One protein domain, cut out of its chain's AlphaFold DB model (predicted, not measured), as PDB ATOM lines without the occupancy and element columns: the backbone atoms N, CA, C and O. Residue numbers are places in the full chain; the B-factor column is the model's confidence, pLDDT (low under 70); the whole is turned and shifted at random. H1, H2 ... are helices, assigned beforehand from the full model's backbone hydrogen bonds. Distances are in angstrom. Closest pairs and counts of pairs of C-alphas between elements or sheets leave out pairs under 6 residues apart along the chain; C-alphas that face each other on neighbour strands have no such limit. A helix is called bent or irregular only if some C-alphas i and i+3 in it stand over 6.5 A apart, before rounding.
ATOM      1  N   SER A   2      35.732  10.863  38.054       56.56
ATOM      2  CA  SER A   2      35.772  11.206  36.614       56.56
ATOM      3  C   SER A   2      34.943  10.198  35.819       56.56
ATOM      4  O   SER A   2      35.481   9.195  35.385       56.56
ATOM      5  N   ASN A   3      33.624  10.378  35.744       61.22
ATOM      6  CA  ASN A   3      32.774   9.519  34.894       61.22
ATOM      7  C   ASN A   3      31.495  10.221  34.411       61.22
ATOM      8  O   ASN A   3      30.935   9.840  33.396       61.22
ATOM      9  N   LYS A   4      31.032  11.279  35.099       59.62
ATOM     10  CA  LYS A   4      29.864  12.057  34.646       59.62
ATOM     11  C   LYS A   4      30.170  12.979  33.461       59.62
ATOM     12  O   LYS A   4      29.360  13.073  32.554       59.62
ATOM     13  N   LYS A   5      31.353  13.604  33.447       59.66
ATOM     14  CA  LYS A   5      31.764  14.532  32.377       59.66
ATOM     15  C   LYS A   5      32.038  13.832  31.044       59.66
ATOM     16  O   LYS A   5      31.934  14.461  30.001       59.66
ATOM     17  N   ASP A   6      32.410  12.557  31.086       60.59
ATOM     18  CA  ASP A   6      32.674  11.775  29.877       60.59
ATOM     19  C   ASP A   6      31.374  11.218  29.287       60.59
ATOM     20  O   ASP A   6      31.248  11.143  28.071       60.59
ATOM     21  N   LEU A   7      30.378  10.925  30.131       60.19
ATOM     22  CA  LEU A   7      29.048  10.499  29.693       60.19
ATOM     23  C   LEU A   7      28.266  11.647  29.027       60.19
ATOM     24  O   LEU A   7      27.692  11.460  27.963       60.19
ATOM     25  N   GLU A   8      28.340  12.855  29.591       69.12
ATOM     26  CA  GLU A   8      27.710  14.065  29.035       69.12
ATOM     27  C   GLU A   8      28.283  14.432  27.653       69.12
ATOM     28  O   GLU A   8      27.538  14.751  26.731       69.12
ATOM     29  N   LYS A   9      29.599  14.267  27.454       72.31
ATOM     30  CA  LYS A   9      30.239  14.444  26.138       72.31
ATOM     31  C   LYS A   9      29.778  13.422  25.102       72.31
ATOM     32  O   LYS A   9      29.716  13.743  23.917       72.31
ATOM     33  N   VAL A  10      29.499  12.187  25.522       73.44
ATOM     34  CA  VAL A  10      28.984  11.138  24.628       73.44
ATOM     35  C   VAL A  10      27.540  11.441  24.233       73.44
ATOM     36  O   VAL A  10      27.203  11.295  23.058       73.44
ATOM     37  N   ASP A  11      26.722  11.939  25.160       76.56
ATOM     38  CA  ASP A  11      25.342  12.353  24.886       76.56
ATOM     39  C   ASP A  11      25.277  13.591  23.975       76.56
ATOM     40  O   ASP A  11      24.489  13.619  23.029       76.56
ATOM     41  N   GLU A  12      26.153  14.581  24.175       77.88
ATOM     42  CA  GLU A  12      26.288  15.736  23.272       77.88
ATOM     43  C   GLU A  12      26.728  15.311  21.863       77.88
ATOM     44  O   GLU A  12      26.188  15.791  20.862       77.88
ATOM     45  N   LEU A  13      27.671  14.368  21.766       79.38
ATOM     46  CA  LEU A  13      28.124  13.824  20.486       79.38
ATOM     47  C   LEU A  13      27.010  13.026  19.787       79.38
ATOM     48  O   LEU A  13      26.845  13.107  18.564       79.38
ATOM     49  N   LEU A  14      26.207  12.286  20.550       81.56
ATOM     50  CA  LEU A  14      25.047  11.563  20.038       81.56
ATOM     51  C   LEU A  14      23.957  12.531  19.546       81.56
ATOM     52  O   LEU A  14      23.409  12.343  18.459       81.56
ATOM     53  N   ALA A  15      23.698  13.613  20.282       77.88
ATOM     54  CA  ALA A  15      22.761  14.655  19.873       77.88
ATOM     55  C   ALA A  15      23.226  15.371  18.592       77.88
ATOM     56  O   ALA A  15      22.436  15.549  17.662       77.88
ATOM     57  N   PHE A  16      24.517  15.704  18.494       81.94
ATOM     58  CA  PHE A  16      25.095  16.326  17.300       81.94
ATOM     59  C   PHE A  16      25.012  15.407  16.077       81.94
ATOM     60  O   PHE A  16      24.623  15.840  14.992       81.94
ATOM     61  N   THR A  17      25.324  14.120  16.236       77.31
ATOM     62  CA  THR A  17      25.226  13.154  15.130       77.31
ATOM     63  C   THR A  17      23.781  12.929  14.686       77.31
ATOM     64  O   THR A  17      23.528  12.807  13.486       77.31
ATOM     65  N   GLN A  18      22.816  12.943  15.610       77.94
ATOM     66  CA  GLN A  18      21.396  12.857  15.274       77.94
ATOM     67  C   GLN A  18      20.901  14.117  14.546       77.94
ATOM     68  O   GLN A  18      20.170  14.011  13.558       77.94
ATOM     69  N   GLN A  19      21.347  15.298  14.979       74.31
ATOM     70  CA  GLN A  19      21.049  16.567  14.320       74.31
ATOM     71  C   GLN A  19      21.649  16.623  12.909       74.31
ATOM     72  O   GLN A  19      20.968  17.037  11.971       74.31
ATOM     73  N   ALA A  20      22.885  16.147  12.739       72.38
ATOM     74  CA  ALA A  20      23.537  16.058  11.438       72.38
ATOM     75  C   ALA A  20      22.788  15.105  10.496       72.38
ATOM     76  O   ALA A  20      22.520  15.472   9.356       72.38
ATOM     77  N   LYS A  21      22.374  13.920  10.969       77.56
ATOM     78  CA  LYS A  21      21.566  12.972  10.176       77.56
ATOM     79  C   LYS A  21      20.250  13.588   9.708       77.56
ATOM     80  O   LYS A  21      19.962  13.540   8.517       77.56
ATOM     81  N   TYR A  22      19.503  14.221  10.613       77.44
ATOM     82  CA  TYR A  22      18.261  14.920  10.270       77.44
ATOM     83  C   TYR A  22      18.497  16.036   9.241       77.44
ATOM     84  O   TYR A  22      17.705  16.221   8.319       77.44
ATOM     85  N   PHE A  23      19.606  16.767   9.365       63.31
ATOM     86  CA  PHE A  23      19.961  17.821   8.421       63.31
ATOM     87  C   PHE A  23      20.315  17.262   7.036       63.31
ATOM     88  O   PHE A  23      19.830  17.785   6.035       63.31
ATOM     89  N   PHE A  24      21.086  16.173   6.963       59.12
ATOM     90  CA  PHE A  24      21.399  15.500   5.699       59.12
ATOM     91  C   PHE A  24      20.158  14.907   5.032       59.12
ATOM     92  O   PHE A  24      19.996  15.058   3.826       59.12
ATOM     93  N   GLU A  25      19.254  14.299   5.797       65.06
ATOM     94  CA  GLU A  25      17.983  13.771   5.295       65.06
ATOM     95  C   GLU A  25      17.068  14.893   4.781       65.06
ATOM     96  O   GLU A  25      16.500  14.804   3.693       65.06
ATOM     97  N   LYS A  26      16.997  16.016   5.504       62.00
ATOM     98  CA  LYS A  26      16.248  17.201   5.071       62.00
ATOM     99  C   LYS A  26      16.840  17.825   3.807       62.00
ATOM    100  O   LYS A  26      16.083  18.218   2.925       62.00
ATOM    101  N   ILE A  27      18.168  17.884   3.692       50.34
ATOM    102  CA  ILE A  27      18.852  18.327   2.471       50.34
ATOM    103  C   ILE A  27      18.588  17.355   1.320       50.34
ATOM    104  O   ILE A  27      18.281  17.818   0.229       50.34
ATOM    105  N   ALA A  28      18.644  16.042   1.544       52.97
ATOM    106  CA  ALA A  28      18.343  15.045   0.519       52.97
ATOM    107  C   ALA A  28      16.906  15.196  -0.005       52.97
ATOM    108  O   ALA A  28      16.711  15.244  -1.214       52.97
ATOM    109  N   ASN A  29      15.927  15.401   0.883       57.75
ATOM    110  CA  ASN A  29      14.532  15.651   0.509       57.75
ATOM    111  C   ASN A  29      14.345  16.984  -0.238       57.75
ATOM    112  O   ASN A  29      13.562  17.056  -1.181       57.75
ATOM    113  N   ILE A  30      15.073  18.041   0.144       56.66
ATOM    114  CA  ILE A  30      15.058  19.327  -0.573       56.66
ATOM    115  C   ILE A  30      15.687  19.176  -1.960       56.66
ATOM    116  O   ILE A  30      15.128  19.676  -2.930       56.66
ATOM    117  N   ILE A  31      16.816  18.476  -2.070       55.44
ATOM    118  CA  ILE A  31      17.481  18.209  -3.349       55.44
ATOM    119  C   ILE A  31      16.583  17.343  -4.231       55.44
ATOM    120  O   ILE A  31      16.447  17.649  -5.407       55.44
ATOM    121  N   GLN A  32      15.923  16.322  -3.684       50.09
ATOM    122  CA  GLN A  32      14.990  15.472  -4.421       50.09
ATOM    123  C   GLN A  32      13.755  16.256  -4.888       50.09
ATOM    124  O   GLN A  32      13.415  16.199  -6.066       50.09
ATOM    125  N   GLY A  33      13.162  17.092  -4.028       49.59
ATOM    126  CA  GLY A  33      12.062  17.983  -4.414       49.59
ATOM    127  C   GLY A  33      12.471  19.062  -5.429       49.59
ATOM    128  O   GLY A  33      11.689  19.421  -6.305       49.59
ATOM    129  N   GLN A  34      13.709  19.562  -5.371       46.78
ATOM    130  CA  GLN A  34      14.255  20.488  -6.371       46.78
ATOM    131  C   GLN A  34      14.589  19.784  -7.690       46.78
ATOM    132  O   GLN A  34      14.354  20.358  -8.750       46.78
ATOM    133  N   GLN A  35      15.085  18.547  -7.647       43.12
ATOM    134  CA  GLN A  35      15.287  17.693  -8.817       43.12
ATOM    135  C   GLN A  35      13.943  17.392  -9.489       43.12
ATOM    136  O   GLN A  35      13.850  17.498 -10.701       43.12
ATOM    137  N   GLU A  36      12.869  17.124  -8.745       47.66
ATOM    138  CA  GLU A  36      11.522  16.932  -9.308       47.66
ATOM    139  C   GLU A  36      10.944  18.207  -9.948       47.66
ATOM    140  O   GLU A  36      10.206  18.116 -10.927       47.66
ATOM    141  N   GLN A  37      11.294  19.404  -9.469       46.25
ATOM    142  CA  GLN A  37      10.863  20.657 -10.108       46.25
ATOM    143  C   GLN A  37      11.741  21.062 -11.305       46.25
ATOM    144  O   GLN A  37      11.216  21.502 -12.327       46.25
ATOM    145  N   GLN A  38      13.060  20.866 -11.226       38.69
ATOM    146  CA  GLN A  38      14.009  21.204 -12.297       38.69
ATOM    147  C   GLN A  38      14.008  20.166 -13.432       38.69
ATOM    148  O   GLN A  38      14.063  20.534 -14.606       38.69
ATOM    149  N   ASN A  39      13.842  18.878 -13.115       43.97
ATOM    150  CA  ASN A  39      13.710  17.801 -14.101       43.97
ATOM    151  C   ASN A  39      12.308  17.731 -14.724       43.97
ATOM    152  O   ASN A  39      12.081  16.840 -15.517       43.97
ATOM    153  N   ASN A  40      11.365  18.624 -14.410       51.03
ATOM    154  CA  ASN A  40      10.067  18.709 -15.102       51.03
ATOM    155  C   ASN A  40       9.913  20.000 -15.920       51.03
ATOM    156  O   ASN A  40       9.008  20.114 -16.747       51.03
ATOM    157  N   GLU A  41      10.806  20.969 -15.735       54.25
ATOM    158  CA  GLU A  41      10.727  22.267 -16.398       54.25
ATOM    159  C   GLU A  41      10.891  22.210 -17.934       54.25
ATOM    160  O   GLU A  41      10.091  22.843 -18.629       54.25
ATOM    161  N   PRO A  42      11.863  21.469 -18.508       57.66
ATOM    162  CA  PRO A  42      11.976  21.350 -19.964       57.66
ATOM    163  C   PRO A  42      10.871  20.467 -20.578       57.66
ATOM    164  O   PRO A  42      10.334  20.812 -21.629       57.66
ATOM    165  N   TYR A  43      10.459  19.399 -19.887       65.12
ATOM    166  CA  TYR A  43       9.405  18.466 -20.314       65.12
ATOM    167  C   TYR A  43       8.034  19.142 -20.356       65.12
ATOM    168  O   TYR A  43       7.302  19.034 -21.338       65.12
ATOM    169  N   GLY A  44       7.711  19.911 -19.311       65.44
ATOM    170  CA  GLY A  44       6.497  20.713 -19.257       65.44
ATOM    171  C   GLY A  44       6.448  21.730 -20.393       65.44
ATOM    172  O   GLY A  44       5.419  21.852 -21.049       65.44
ATOM    173  N   LYS A  45       7.562  22.414 -20.691       74.44
ATOM    174  CA  LYS A  45       7.639  23.388 -21.794       74.44
ATOM    175  C   LYS A  45       7.420  22.734 -23.162       74.44
ATOM    176  O   LYS A  45       6.649  23.269 -23.957       74.44
ATOM    177  N   GLU A  46       8.025  21.575 -23.423       77.81
ATOM    178  CA  GLU A  46       7.826  20.847 -24.684       77.81
ATOM    179  C   GLU A  46       6.376  20.366 -24.841       77.81
ATOM    180  O   GLU A  46       5.755  20.611 -25.876       77.81
ATOM    181  N   VAL A  47       5.795  19.764 -23.798       78.94
ATOM    182  CA  VAL A  47       4.388  19.333 -23.795       78.94
ATOM    183  C   VAL A  47       3.445  20.519 -24.007       78.94
ATOM    184  O   VAL A  47       2.516  20.419 -24.810       78.94
ATOM    185  N   ILE A  48       3.688  21.652 -23.337       82.25
ATOM    186  CA  ILE A  48       2.906  22.886 -23.510       82.25
ATOM    187  C   ILE A  48       2.972  23.353 -24.965       82.25
ATOM    188  O   ILE A  48       1.929  23.612 -25.560       82.25
ATOM    189  N   TRP A  49       4.163  23.409 -25.568       84.69
ATOM    190  CA  TRP A  49       4.313  23.811 -26.969       84.69
ATOM    191  C   TRP A  49       3.613  22.860 -27.935       84.69
ATOM    192  O   TRP A  49       2.958  23.318 -28.869       84.69
ATOM    193  N   LYS A  50       3.698  21.545 -27.717       86.12
ATOM    194  CA  LYS A  50       3.007  20.554 -28.556       86.12
ATOM    195  C   LYS A  50       1.495  20.646 -28.402       86.12
ATOM    196  O   LYS A  50       0.783  20.582 -29.400       86.12
ATOM    197  N   TYR A  51       1.011  20.861 -27.181       85.06
ATOM    198  CA  TYR A  51      -0.400  21.113 -26.912       85.06
ATOM    199  C   TYR A  51      -0.886  22.401 -27.596       85.06
ATOM    200  O   TYR A  51      -1.942  22.406 -28.225       85.06
ATOM    201  N   ASP A  52      -0.095  23.473 -27.548       85.00
ATOM    202  CA  ASP A  52      -0.404  24.739 -28.217       85.00
ATOM    203  C   ASP A  52      -0.288  24.658 -29.736       85.00
ATOM    204  O   ASP A  52      -0.981  25.383 -30.445       85.00
ATOM    205  N   ALA A  53       0.502  23.735 -30.270       86.56
ATOM    206  CA  ALA A  53       0.533  23.460 -31.700       86.56
ATOM    207  C   ALA A  53      -0.704  22.678 -32.191       86.56
ATOM    208  O   ALA A  53      -0.936  22.608 -33.398       86.56
ATOM    209  N   LEU A  54      -1.521  22.102 -31.294       85.38
ATOM    210  CA  LEU A  54      -2.728  21.383 -31.704       85.38
ATOM    211  C   LEU A  54      -3.752  22.340 -32.334       85.38
ATOM    212  O   LEU A  54      -3.965  23.444 -31.821       85.38
ATOM    213  N   PRO A  55      -4.460  21.908 -33.393       83.88
ATOM    214  CA  PRO A  55      -5.547  22.689 -33.965       83.88
ATOM    215  C   PRO A  55      -6.674  22.859 -32.941       83.88
ATOM    216  O   PRO A  55      -6.946  21.948 -32.162       83.88
ATOM    217  N   GLU A  56      -7.387  23.986 -32.991       79.38
ATOM    218  CA  GLU A  56      -8.401  24.362 -31.989       79.38
ATOM    219  C   GLU A  56      -9.448  23.260 -31.744       79.38
ATOM    220  O   GLU A  56      -9.805  22.949 -30.612       79.38
ATOM    221  N   ARG A  57      -9.852  22.551 -32.806       77.75
ATOM    222  CA  ARG A  57     -10.795  21.419 -32.734       77.75
ATOM    223  C   ARG A  57     -10.286  20.219 -31.930       77.75
ATOM    224  O   ARG A  57     -11.076  19.347 -31.577       77.75
ATOM    225  N   ARG A  58      -8.983  20.121 -31.670       78.81
ATOM    226  CA  ARG A  58      -8.359  19.073 -30.847       78.81
ATOM    227  C   ARG A  58      -8.002  19.560 -29.442       78.81
ATOM    228  O   ARG A  58      -7.666  18.727 -28.609       78.81
ATOM    229  N   ARG A  59      -8.123  20.861 -29.156       84.75
ATOM    230  CA  ARG A  59      -7.873  21.427 -27.825       84.75
ATOM    231  C   ARG A  59      -9.052  21.196 -26.884       84.75
ATOM    232  O   ARG A  59     -10.199  21.038 -27.317       84.75
ATOM    233  N   ILE A  60      -8.747  21.160 -25.593       87.69
ATOM    234  CA  ILE A  60      -9.742  21.037 -24.527       87.69
ATOM    235  C   ILE A  60     -10.544  22.338 -24.452       87.69
ATOM    236  O   ILE A  60      -9.969  23.425 -24.454       87.69
ATOM    237  N   ASP A  61     -11.865  22.214 -24.369       87.75
ATOM    238  CA  ASP A  61     -12.766  23.344 -24.175       87.75
ATOM    239  C   ASP A  61     -12.612  23.906 -22.750       87.75
ATOM    240  O   ASP A  61     -12.669  23.171 -21.759       87.75
ATOM    241  N   LEU A  62     -12.417  25.220 -22.646       86.88
ATOM    242  CA  LEU A  62     -12.282  25.929 -21.371       86.88
ATOM    243  C   LEU A  62     -13.637  26.178 -20.694       86.88
ATOM    244  O   LEU A  62     -13.678  26.435 -19.490       86.88
ATOM    245  N   GLY A  63     -14.748  26.103 -21.434       84.31
ATOM    246  CA  GLY A  63     -16.099  26.203 -20.877       84.31
ATOM    247  C   GLY A  63     -16.502  24.974 -20.059       84.31
ATOM    248  O   GLY A  63     -17.297  25.084 -19.125       84.31
ATOM    249  N   GLN A  64     -15.911  23.818 -20.360       86.75
ATOM    250  CA  GLN A  64     -16.232  22.535 -19.739       86.75
ATOM    251  C   GLN A  64     -15.196  22.119 -18.688       86.75
ATOM    252  O   GLN A  64     -14.047  22.568 -18.703       86.75
ATOM    253  N   THR A  65     -15.615  21.258 -17.759       85.62
ATOM    254  CA  THR A  65     -14.737  20.660 -16.739       85.62
ATOM    255  C   THR A  65     -13.755  19.680 -17.379       85.62
ATOM    256  O   THR A  65     -13.983  19.184 -18.493       85.62
ATOM    257  N   PHE A  66     -12.641  19.407 -16.697       85.81
ATOM    258  CA  PHE A  66     -11.648  18.462 -17.214       85.81
ATOM    259  C   PHE A  66     -12.222  17.040 -17.268       85.81
ATOM    260  O   PHE A  66     -12.075  16.339 -18.270       85.81
ATOM    261  N   THR A  67     -12.977  16.653 -16.238       84.81
ATOM    262  CA  THR A  67     -13.610  15.332 -16.129       84.81
ATOM    263  C   THR A  67     -14.639  15.075 -17.221       84.81
ATOM    264  O   THR A  67     -14.633  13.992 -17.810       84.81
ATOM    265  N   ASN A  68     -15.439  16.079 -17.601       87.06
ATOM    266  CA  ASN A  68     -16.374  15.960 -18.731       87.06
ATOM    267  C   ASN A  68     -15.654  15.665 -20.054       87.06
ATOM    268  O   ASN A  68     -16.229  15.083 -20.972       87.06
ATOM    269  N   GLN A  69     -14.385  16.056 -20.158       89.12
ATOM    270  CA  GLN A  69     -13.568  15.895 -21.355       89.12
ATOM    271  C   GLN A  69     -12.519  14.790 -21.216       89.12
ATOM    272  O   GLN A  69     -11.741  14.574 -22.147       89.12
ATOM    273  N   ARG A  70     -12.527  14.034 -20.111       88.56
ATOM    274  CA  ARG A  70     -11.521  13.014 -19.792       88.56
ATOM    275  C   ARG A  70     -11.313  12.012 -20.926       88.56
ATOM    276  O   ARG A  70     -10.179  11.760 -21.317       88.56
ATOM    277  N   ASN A  71     -12.393  11.495 -21.508       90.88
ATOM    278  CA  ASN A  71     -12.307  10.527 -22.609       90.88
ATOM    279  C   ASN A  71     -11.643  11.124 -23.854       90.88
ATOM    280  O   ASN A  71     -10.873  10.456 -24.535       90.88
ATOM    281  N   ARG A  72     -11.903  12.403 -24.141       88.88
ATOM    282  CA  ARG A  72     -11.267  13.118 -25.251       88.88
ATOM    283  C   ARG A  72      -9.779  13.336 -24.979       88.88
ATOM    284  O   ARG A  72      -8.978  13.188 -25.898       88.88
ATOM    285  N   VAL A  73      -9.414  13.646 -23.736       88.69
ATOM    286  CA  VAL A  73      -8.013  13.792 -23.325       88.69
ATOM    287  C   VAL A  73      -7.262  12.473 -23.498       88.69
ATOM    288  O   VAL A  73      -6.256  12.441 -24.200       88.69
ATOM    289  N   ILE A  74      -7.789  11.387 -22.928       88.81
ATOM    290  CA  ILE A  74      -7.147  10.067 -22.933       88.81
ATOM    291  C   ILE A  74      -7.057   9.485 -24.346       88.81
ATOM    292  O   ILE A  74      -6.007   8.978 -24.722       88.81
ATOM    293  N   ASN A  75      -8.125   9.574 -25.142       90.62
ATOM    294  CA  ASN A  75      -8.180   8.868 -26.424       90.62
ATOM    295  C   ASN A  75      -7.593   9.668 -27.590       90.62
ATOM    296  O   ASN A  75      -7.144   9.070 -28.561       90.62
ATOM    297  N   ASN A  76      -7.611  11.004 -27.521       88.94
ATOM    298  CA  ASN A  76      -7.221  11.842 -28.657       88.94
ATOM    299  C   ASN A  76      -6.015  12.726 -28.347       88.94
ATOM    300  O   ASN A  76      -5.086  12.795 -29.146       88.94
ATOM    301  N   ILE A  77      -6.020  13.428 -27.211       88.69
ATOM    302  CA  ILE A  77      -5.022  14.471 -26.931       88.69
ATOM    303  C   ILE A  77      -3.695  13.852 -26.501       88.69
ATOM    304  O   ILE A  77      -2.667  14.169 -27.092       88.69
ATOM    305  N   ILE A  78      -3.725  12.945 -25.522       89.38
ATOM    306  CA  ILE A  78      -2.530  12.257 -25.018       89.38
ATOM    307  C   ILE A  78      -1.817  11.506 -26.154       89.38
ATOM    308  O   ILE A  78      -0.646  11.802 -26.381       89.38
ATOM    309  N   PRO A  79      -2.486  10.641 -26.947       90.38
ATOM    310  CA  PRO A  79      -1.825   9.943 -28.050       90.38
ATOM    311  C   PRO A  79      -1.260  10.897 -29.104       90.38
ATOM    312  O   PRO A  79      -0.131  10.717 -29.551       90.38
ATOM    313  N   SER A  80      -2.002  11.956 -29.455       88.44
ATOM    314  CA  SER A  80      -1.555  12.923 -30.463       88.44
ATOM    315  C   SER A  80      -0.329  13.717 -30.007       88.44
ATOM    316  O   SER A  80       0.485  14.094 -30.842       88.44
ATOM    317  N   ILE A  81      -0.180  13.992 -28.711       86.50
ATOM    318  CA  ILE A  81       1.012  14.660 -28.176       86.50
ATOM    319  C   ILE A  81       2.165  13.664 -28.046       86.50
ATOM    320  O   ILE A  81       3.279  13.983 -28.450       86.50
ATOM    321  N   MET A  82       1.887  12.449 -27.572       84.88
ATOM    322  CA  MET A  82       2.877  11.385 -27.391       84.88
ATOM    323  C   MET A  82       3.566  10.979 -28.703       84.88
ATOM    324  O   MET A  82       4.764  10.709 -28.708       84.88
ATOM    325  N   GLU A  83       2.837  10.988 -29.822       85.88
ATOM    326  CA  GLU A  83       3.383  10.757 -31.170       85.88
ATOM    327  C   GLU A  83       4.367  11.858 -31.610       85.88
ATOM    328  O   GLU A  83       5.275  11.615 -32.399       85.88
ATOM    329  N   ASN A  84       4.200  13.078 -31.094       80.75
ATOM    330  CA  ASN A  84       4.934  14.262 -31.539       80.75
ATOM    331  C   ASN A  84       6.051  14.705 -30.578       80.75
ATOM    332  O   ASN A  84       6.741  15.689 -30.878       80.75
ATOM    333  N   ILE A  85       6.220  14.023 -29.444       80.69
ATOM    334  CA  ILE A  85       7.287  14.259 -28.464       80.69
ATOM    335  C   ILE A  85       8.475  13.344 -28.757       80.69
ATOM    336  O   ILE A  85       8.315  12.188 -29.155       80.69
ATOM    337  N   ASN A  86       9.690  13.849 -28.537       72.56
ATOM    338  CA  ASN A  86      10.892  13.042 -28.687       72.56
ATOM    339  C   ASN A  86      11.127  12.129 -27.469       72.56
ATOM    340  O   ASN A  86      11.957  12.410 -26.603       72.56
ATOM    341  N   ASN A  87      10.437  10.987 -27.459       72.06
ATOM    342  CA  ASN A  87      10.547   9.979 -26.399       72.06
ATOM    343  C   ASN A  87      11.961   9.379 -26.257       72.06
ATOM    344  O   ASN A  87      12.262   8.758 -25.241       72.06
ATOM    345  N   ASN A  88      12.838   9.565 -27.254       67.50
ATOM    346  CA  ASN A  88      14.217   9.070 -27.216       67.50
ATOM    347  C   ASN A  88      15.135   9.952 -26.363       67.50
ATOM    348  O   ASN A  88      16.144   9.471 -25.857       67.50
ATOM    349  N   ILE A  89      14.810  11.242 -26.233       64.75
ATOM    350  CA  ILE A  89      15.550  12.169 -25.370       64.75
ATOM    351  C   ILE A  89      14.978  12.106 -23.949       64.75
ATOM    352  O   ILE A  89      15.730  12.164 -22.979       64.75
ATOM    353  N   PHE A  90      13.660  11.931 -23.833       59.41
ATOM    354  CA  PHE A  90      12.929  12.042 -22.578       59.41
ATOM    355  C   PHE A  90      11.790  11.012 -22.507       59.41
ATOM    356  O   PHE A  90      10.786  11.178 -23.201       59.41
ATOM    357  N   PRO A  91      11.892   9.952 -21.682       65.69
ATOM    358  CA  PRO A  91      10.827   8.963 -21.555       65.69
ATOM    359  C   PRO A  91       9.654   9.542 -20.747       65.69
ATOM    360  O   PRO A  91       9.641   9.489 -19.518       65.69
ATOM    361  N   ILE A  92       8.663  10.109 -21.438       73.62
ATOM    362  CA  ILE A  92       7.434  10.632 -20.826       73.62
ATOM    363  C   ILE A  92       6.380   9.523 -20.784       73.62
ATOM    364  O   ILE A  92       6.096   8.883 -21.793       73.62
ATOM    365  N   SER A  93       5.785   9.279 -19.616       80.38
ATOM    366  CA  SER A  93       4.660   8.350 -19.486       80.38
ATOM    367  C   SER A  93       3.327   9.045 -19.789       80.38
ATOM    368  O   SER A  93       3.179  10.259 -19.628       80.38
ATOM    369  N   ASN A  94       2.314   8.263 -20.169       82.88
ATOM    370  CA  ASN A  94       0.955   8.780 -20.372       82.88
ATOM    371  C   ASN A  94       0.376   9.441 -19.108       82.88
ATOM    372  O   ASN A  94      -0.432  10.359 -19.221       82.88
ATOM    373  N   GLU A  95       0.783   8.986 -17.920       79.88
ATOM    374  CA  GLU A  95       0.344   9.536 -16.630       79.88
ATOM    375  C   GLU A  95       0.896  10.947 -16.411       79.88
ATOM    376  O   GLU A  95       0.132  11.870 -16.137       79.88
ATOM    377  N   ILE A  96       2.195  11.147 -16.653       81.25
ATOM    378  CA  ILE A  96       2.826  12.472 -16.568       81.25
ATOM    379  C   ILE A  96       2.171  13.431 -17.567       81.25
ATOM    380  O   ILE A  96       1.872  14.580 -17.240       81.25
ATOM    381  N   LEU A  97       1.897  12.959 -18.786       83.94
ATOM    382  CA  LEU A  97       1.226  13.769 -19.793       83.94
ATOM    383  C   LEU A  97      -0.209  14.126 -19.374       83.94
ATOM    384  O   LEU A  97      -0.629  15.266 -19.555       83.94
ATOM    385  N   TYR A  98      -0.947  13.195 -18.769       85.62
ATOM    386  CA  TYR A  98      -2.273  13.469 -18.217       85.62
ATOM    387  C   TYR A  98      -2.228  14.578 -17.159       85.62
ATOM    388  O   TYR A  98      -3.015  15.523 -17.243       85.62
ATOM    389  N   ASP A  99      -1.284  14.511 -16.222       83.00
ATOM    390  CA  ASP A  99      -1.143  15.497 -15.147       83.00
ATOM    391  C   ASP A  99      -0.750  16.878 -15.675       83.00
ATOM    392  O   ASP A  99      -1.336  17.890 -15.272       83.00
ATOM    393  N   ILE A 100       0.174  16.943 -16.637       82.94
ATOM    394  CA  ILE A 100       0.560  18.203 -17.284       82.94
ATOM    395  C   ILE A 100      -0.635  18.810 -18.025       82.94
ATOM    396  O   ILE A 100      -0.911  20.003 -17.895       82.94
ATOM    397  N   ILE A 101      -1.381  18.005 -18.783       85.44
ATOM    398  CA  ILE A 101      -2.551  18.470 -19.534       85.44
ATOM    399  C   ILE A 101      -3.678  18.918 -18.597       85.44
ATOM    400  O   ILE A 101      -4.320  19.942 -18.850       85.44
ATOM    401  N   HIS A 102      -3.879  18.211 -17.487       85.75
ATOM    402  CA  HIS A 102      -4.807  18.605 -16.436       85.75
ATOM    403  C   HIS A 102      -4.407  19.948 -15.807       85.75
ATOM    404  O   HIS A 102      -5.240  20.850 -15.695       85.75
ATOM    405  N   TYR A 103      -3.125  20.127 -15.480       83.31
ATOM    406  CA  TYR A 103      -2.585  21.385 -14.964       83.31
ATOM    407  C   TYR A 103      -2.766  22.550 -15.951       83.31
ATOM    408  O   TYR A 103      -3.222  23.634 -15.571       83.31
ATOM    409  N   ILE A 104      -2.471  22.328 -17.236       83.75
ATOM    410  CA  ILE A 104      -2.655  23.324 -18.298       83.75
ATOM    411  C   ILE A 104      -4.123  23.739 -18.401       83.75
ATOM    412  O   ILE A 104      -4.423  24.937 -18.439       83.75
ATOM    413  N   HIS A 105      -5.044  22.770 -18.447       86.06
ATOM    414  CA  HIS A 105      -6.476  23.052 -18.543       86.06
ATOM    415  C   HIS A 105      -6.972  23.834 -17.334       86.06
ATOM    416  O   HIS A 105      -7.604  24.875 -17.519       86.06
ATOM    417  N   ARG A 106      -6.609  23.403 -16.121       80.69
ATOM    418  CA  ARG A 106      -6.959  24.078 -14.868       80.69
ATOM    419  C   ARG A 106      -6.597  25.561 -14.913       80.69
ATOM    420  O   ARG A 106      -7.466  26.409 -14.732       80.69
ATOM    421  N   ASN A 107      -5.342  25.876 -15.219       81.06
ATOM    422  CA  ASN A 107      -4.862  27.257 -15.211       81.06
ATOM    423  C   ASN A 107      -5.518  28.109 -16.303       81.06
ATOM    424  O   ASN A 107      -5.930  29.243 -16.059       81.06
ATOM    425  N   ARG A 108      -5.655  27.565 -17.518       83.75
ATOM    426  CA  ARG A 108      -6.288  28.288 -18.632       83.75
ATOM    427  C   ARG A 108      -7.764  28.535 -18.382       83.75
ATOM    428  O   ARG A 108      -8.269  29.605 -18.716       83.75
ATOM    429  N   ARG A 109      -8.450  27.559 -17.792       84.00
ATOM    430  CA  ARG A 109      -9.856  27.677 -17.424       84.00
ATOM    431  C   ARG A 109     -10.049  28.711 -16.326       84.00
ATOM    432  O   ARG A 109     -10.947  29.533 -16.456       84.00
ATOM    433  N   GLU A 110      -9.197  28.729 -15.305       79.81
ATOM    434  CA  GLU A 110      -9.223  29.780 -14.283       79.81
ATOM    435  C   GLU A 110      -9.066  31.173 -14.910       79.81
ATOM    436  O   GLU A 110      -9.855  32.068 -14.631       79.81
ATOM    437  N   GLU A 111      -8.116  31.371 -15.826       81.50
ATOM    438  CA  GLU A 111      -7.977  32.656 -16.526       81.50
ATOM    439  C   GLU A 111      -9.187  32.993 -17.412       81.50
ATOM    440  O   GLU A 111      -9.626  34.145 -17.471       81.50
ATOM    441  N   HIS A 112      -9.761  31.999 -18.087       85.25
ATOM    442  CA  HIS A 112     -10.966  32.162 -18.899       85.25
ATOM    443  C   HIS A 112     -12.175  32.587 -18.049       85.25
ATOM    444  O   HIS A 112     -12.891  33.528 -18.403       85.25
ATOM    445  N   LEU A 113     -12.376  31.953 -16.894       83.38
ATOM    446  CA  LEU A 113     -13.455  32.275 -15.962       83.38
ATOM    447  C   LEU A 113     -13.261  33.657 -15.325       83.38
ATOM    448  O   LEU A 113     -14.205  34.455 -15.323       83.38
ATOM    449  N   LYS A 114     -12.034  34.013 -14.916       83.06
ATOM    450  CA  LYS A 114     -11.700  35.358 -14.412       83.06
ATOM    451  C   LYS A 114     -12.055  36.438 -15.428       83.06
ATOM    452  O   LYS A 114     -12.612  37.474 -15.056       83.06
ATOM    453  N   LYS A 115     -11.762  36.208 -16.712       85.75
ATOM    454  CA  LYS A 115     -12.066  37.154 -17.798       85.75
ATOM    455  C   LYS A 115     -13.570  37.314 -18.007       85.75
ATOM    456  O   LYS A 115     -14.047  38.451 -18.017       85.75
ATOM    457  N   ASN A 116     -14.304  36.204 -18.057       84.25
ATOM    458  CA  ASN A 116     -15.750  36.177 -18.312       84.25
ATOM    459  C   ASN A 116     -16.611  36.548 -17.094       84.25
ATOM    460  O   ASN A 116     -17.832  36.669 -17.190       84.25
ATOM    461  N   ARG A 117     -15.994  36.738 -15.928       84.44
ATOM    462  CA  ARG A 117     -16.678  37.106 -14.691       84.44
ATOM    463  C   ARG A 117     -17.348  38.482 -14.792       84.44
ATOM    464  O   ARG A 117     -16.780  39.442 -15.321       84.44
TER     465      ARG A 117
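What this domain is: This is residues 2 to 117 of the 240 residues of an uncharacterized protein of Rhizophagus irregularis (strain DAOM 181602 / DAOM 197198 / MUCL 43194) (UniProt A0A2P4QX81). One long, lone helix, H1, sticks out like a handle from a small head in which three shorter helices, H2, H3 and H4, cross one another at large angles. H4, the longest helix of the head, meets H2 and H3 with its first part, and the arm of residues 2 to 39 makes most of the length. The printed part has 116 residues with four named helices, in the order H1, H2, H3, H4, and no named strand; the class is all helix. The whole is extended, with a radius of gyration of the C-alphas of 24.1 A, and spans 84 by 42 by 21 A.

How they stand to each other: Residues 2 to 39, of which 4 to 38 belong to H1, stand free. H1 and H2, residues 41 to 52, meet only through their tight link of 2 residues. H2 touches H4, residues 94 to 116, at a steep tilt of 65 degrees, the same way; their closest C-alphas, those of Gly 44 and Ile 100, are 6.7 A apart. H2 touches H4 with residues 44 to 48 alone, and H4 touches H2 with residues 97 to 104 alone. H3, residues 67 to 82, touches H4 at a steep tilt of 56 degrees, opposite ways, and the closest C-alphas, those of Ile 78 and Leu 97, are 6.6 A apart. H4 touches H3 with residues 94 to 98 alone. H2 and H3 only just touch, with 3 pairs of C-alphas within 8 A, and are about perpendicular at 76 degrees; the closest C-alphas are those of Lys 50 and Ile 81, 6.2 A apart. H1 is apart from H3 and from H4. In H1, H2 and H4 every O i to N i+4 pair is within hydrogen-bond range; in H3 it is 8 of 12.

Where its parts are: H1 begins at C-alpha 4, at (29.864, 12.057, 34.646), and ends at C-alpha 38, at (14.009, 21.204, -12.297), 50.4 A from first to last C-alpha. H2, residues 41 to 52, measures 16.4 A. H3, residues 67 to 82, measures 20.4 A; it has a kink of 48 degrees near residue 74 and is irregular, with C-alphas 68 and 71 at 7.8 A from each other. H4, residues 94 to 116, measures 32.2 A and ends at C-alpha 116, at (-15.750, 36.177, -18.312).

The domain as a whole: The C-alphas farthest apart, those of Ser 2 and Arg 57, are 84.2 A from each other. Without the stretch that stands free, the body has 78 residues and spans 43 by 25 by 21 A. The printed part has no cut. The links from H2 to H3, 14 residues, and from H3 to H4, 11 residues, are long. The mean pLDDT of the printed part is 75.4; residues 2 to 8, 23 to 44 and 88 to 91 are under 70.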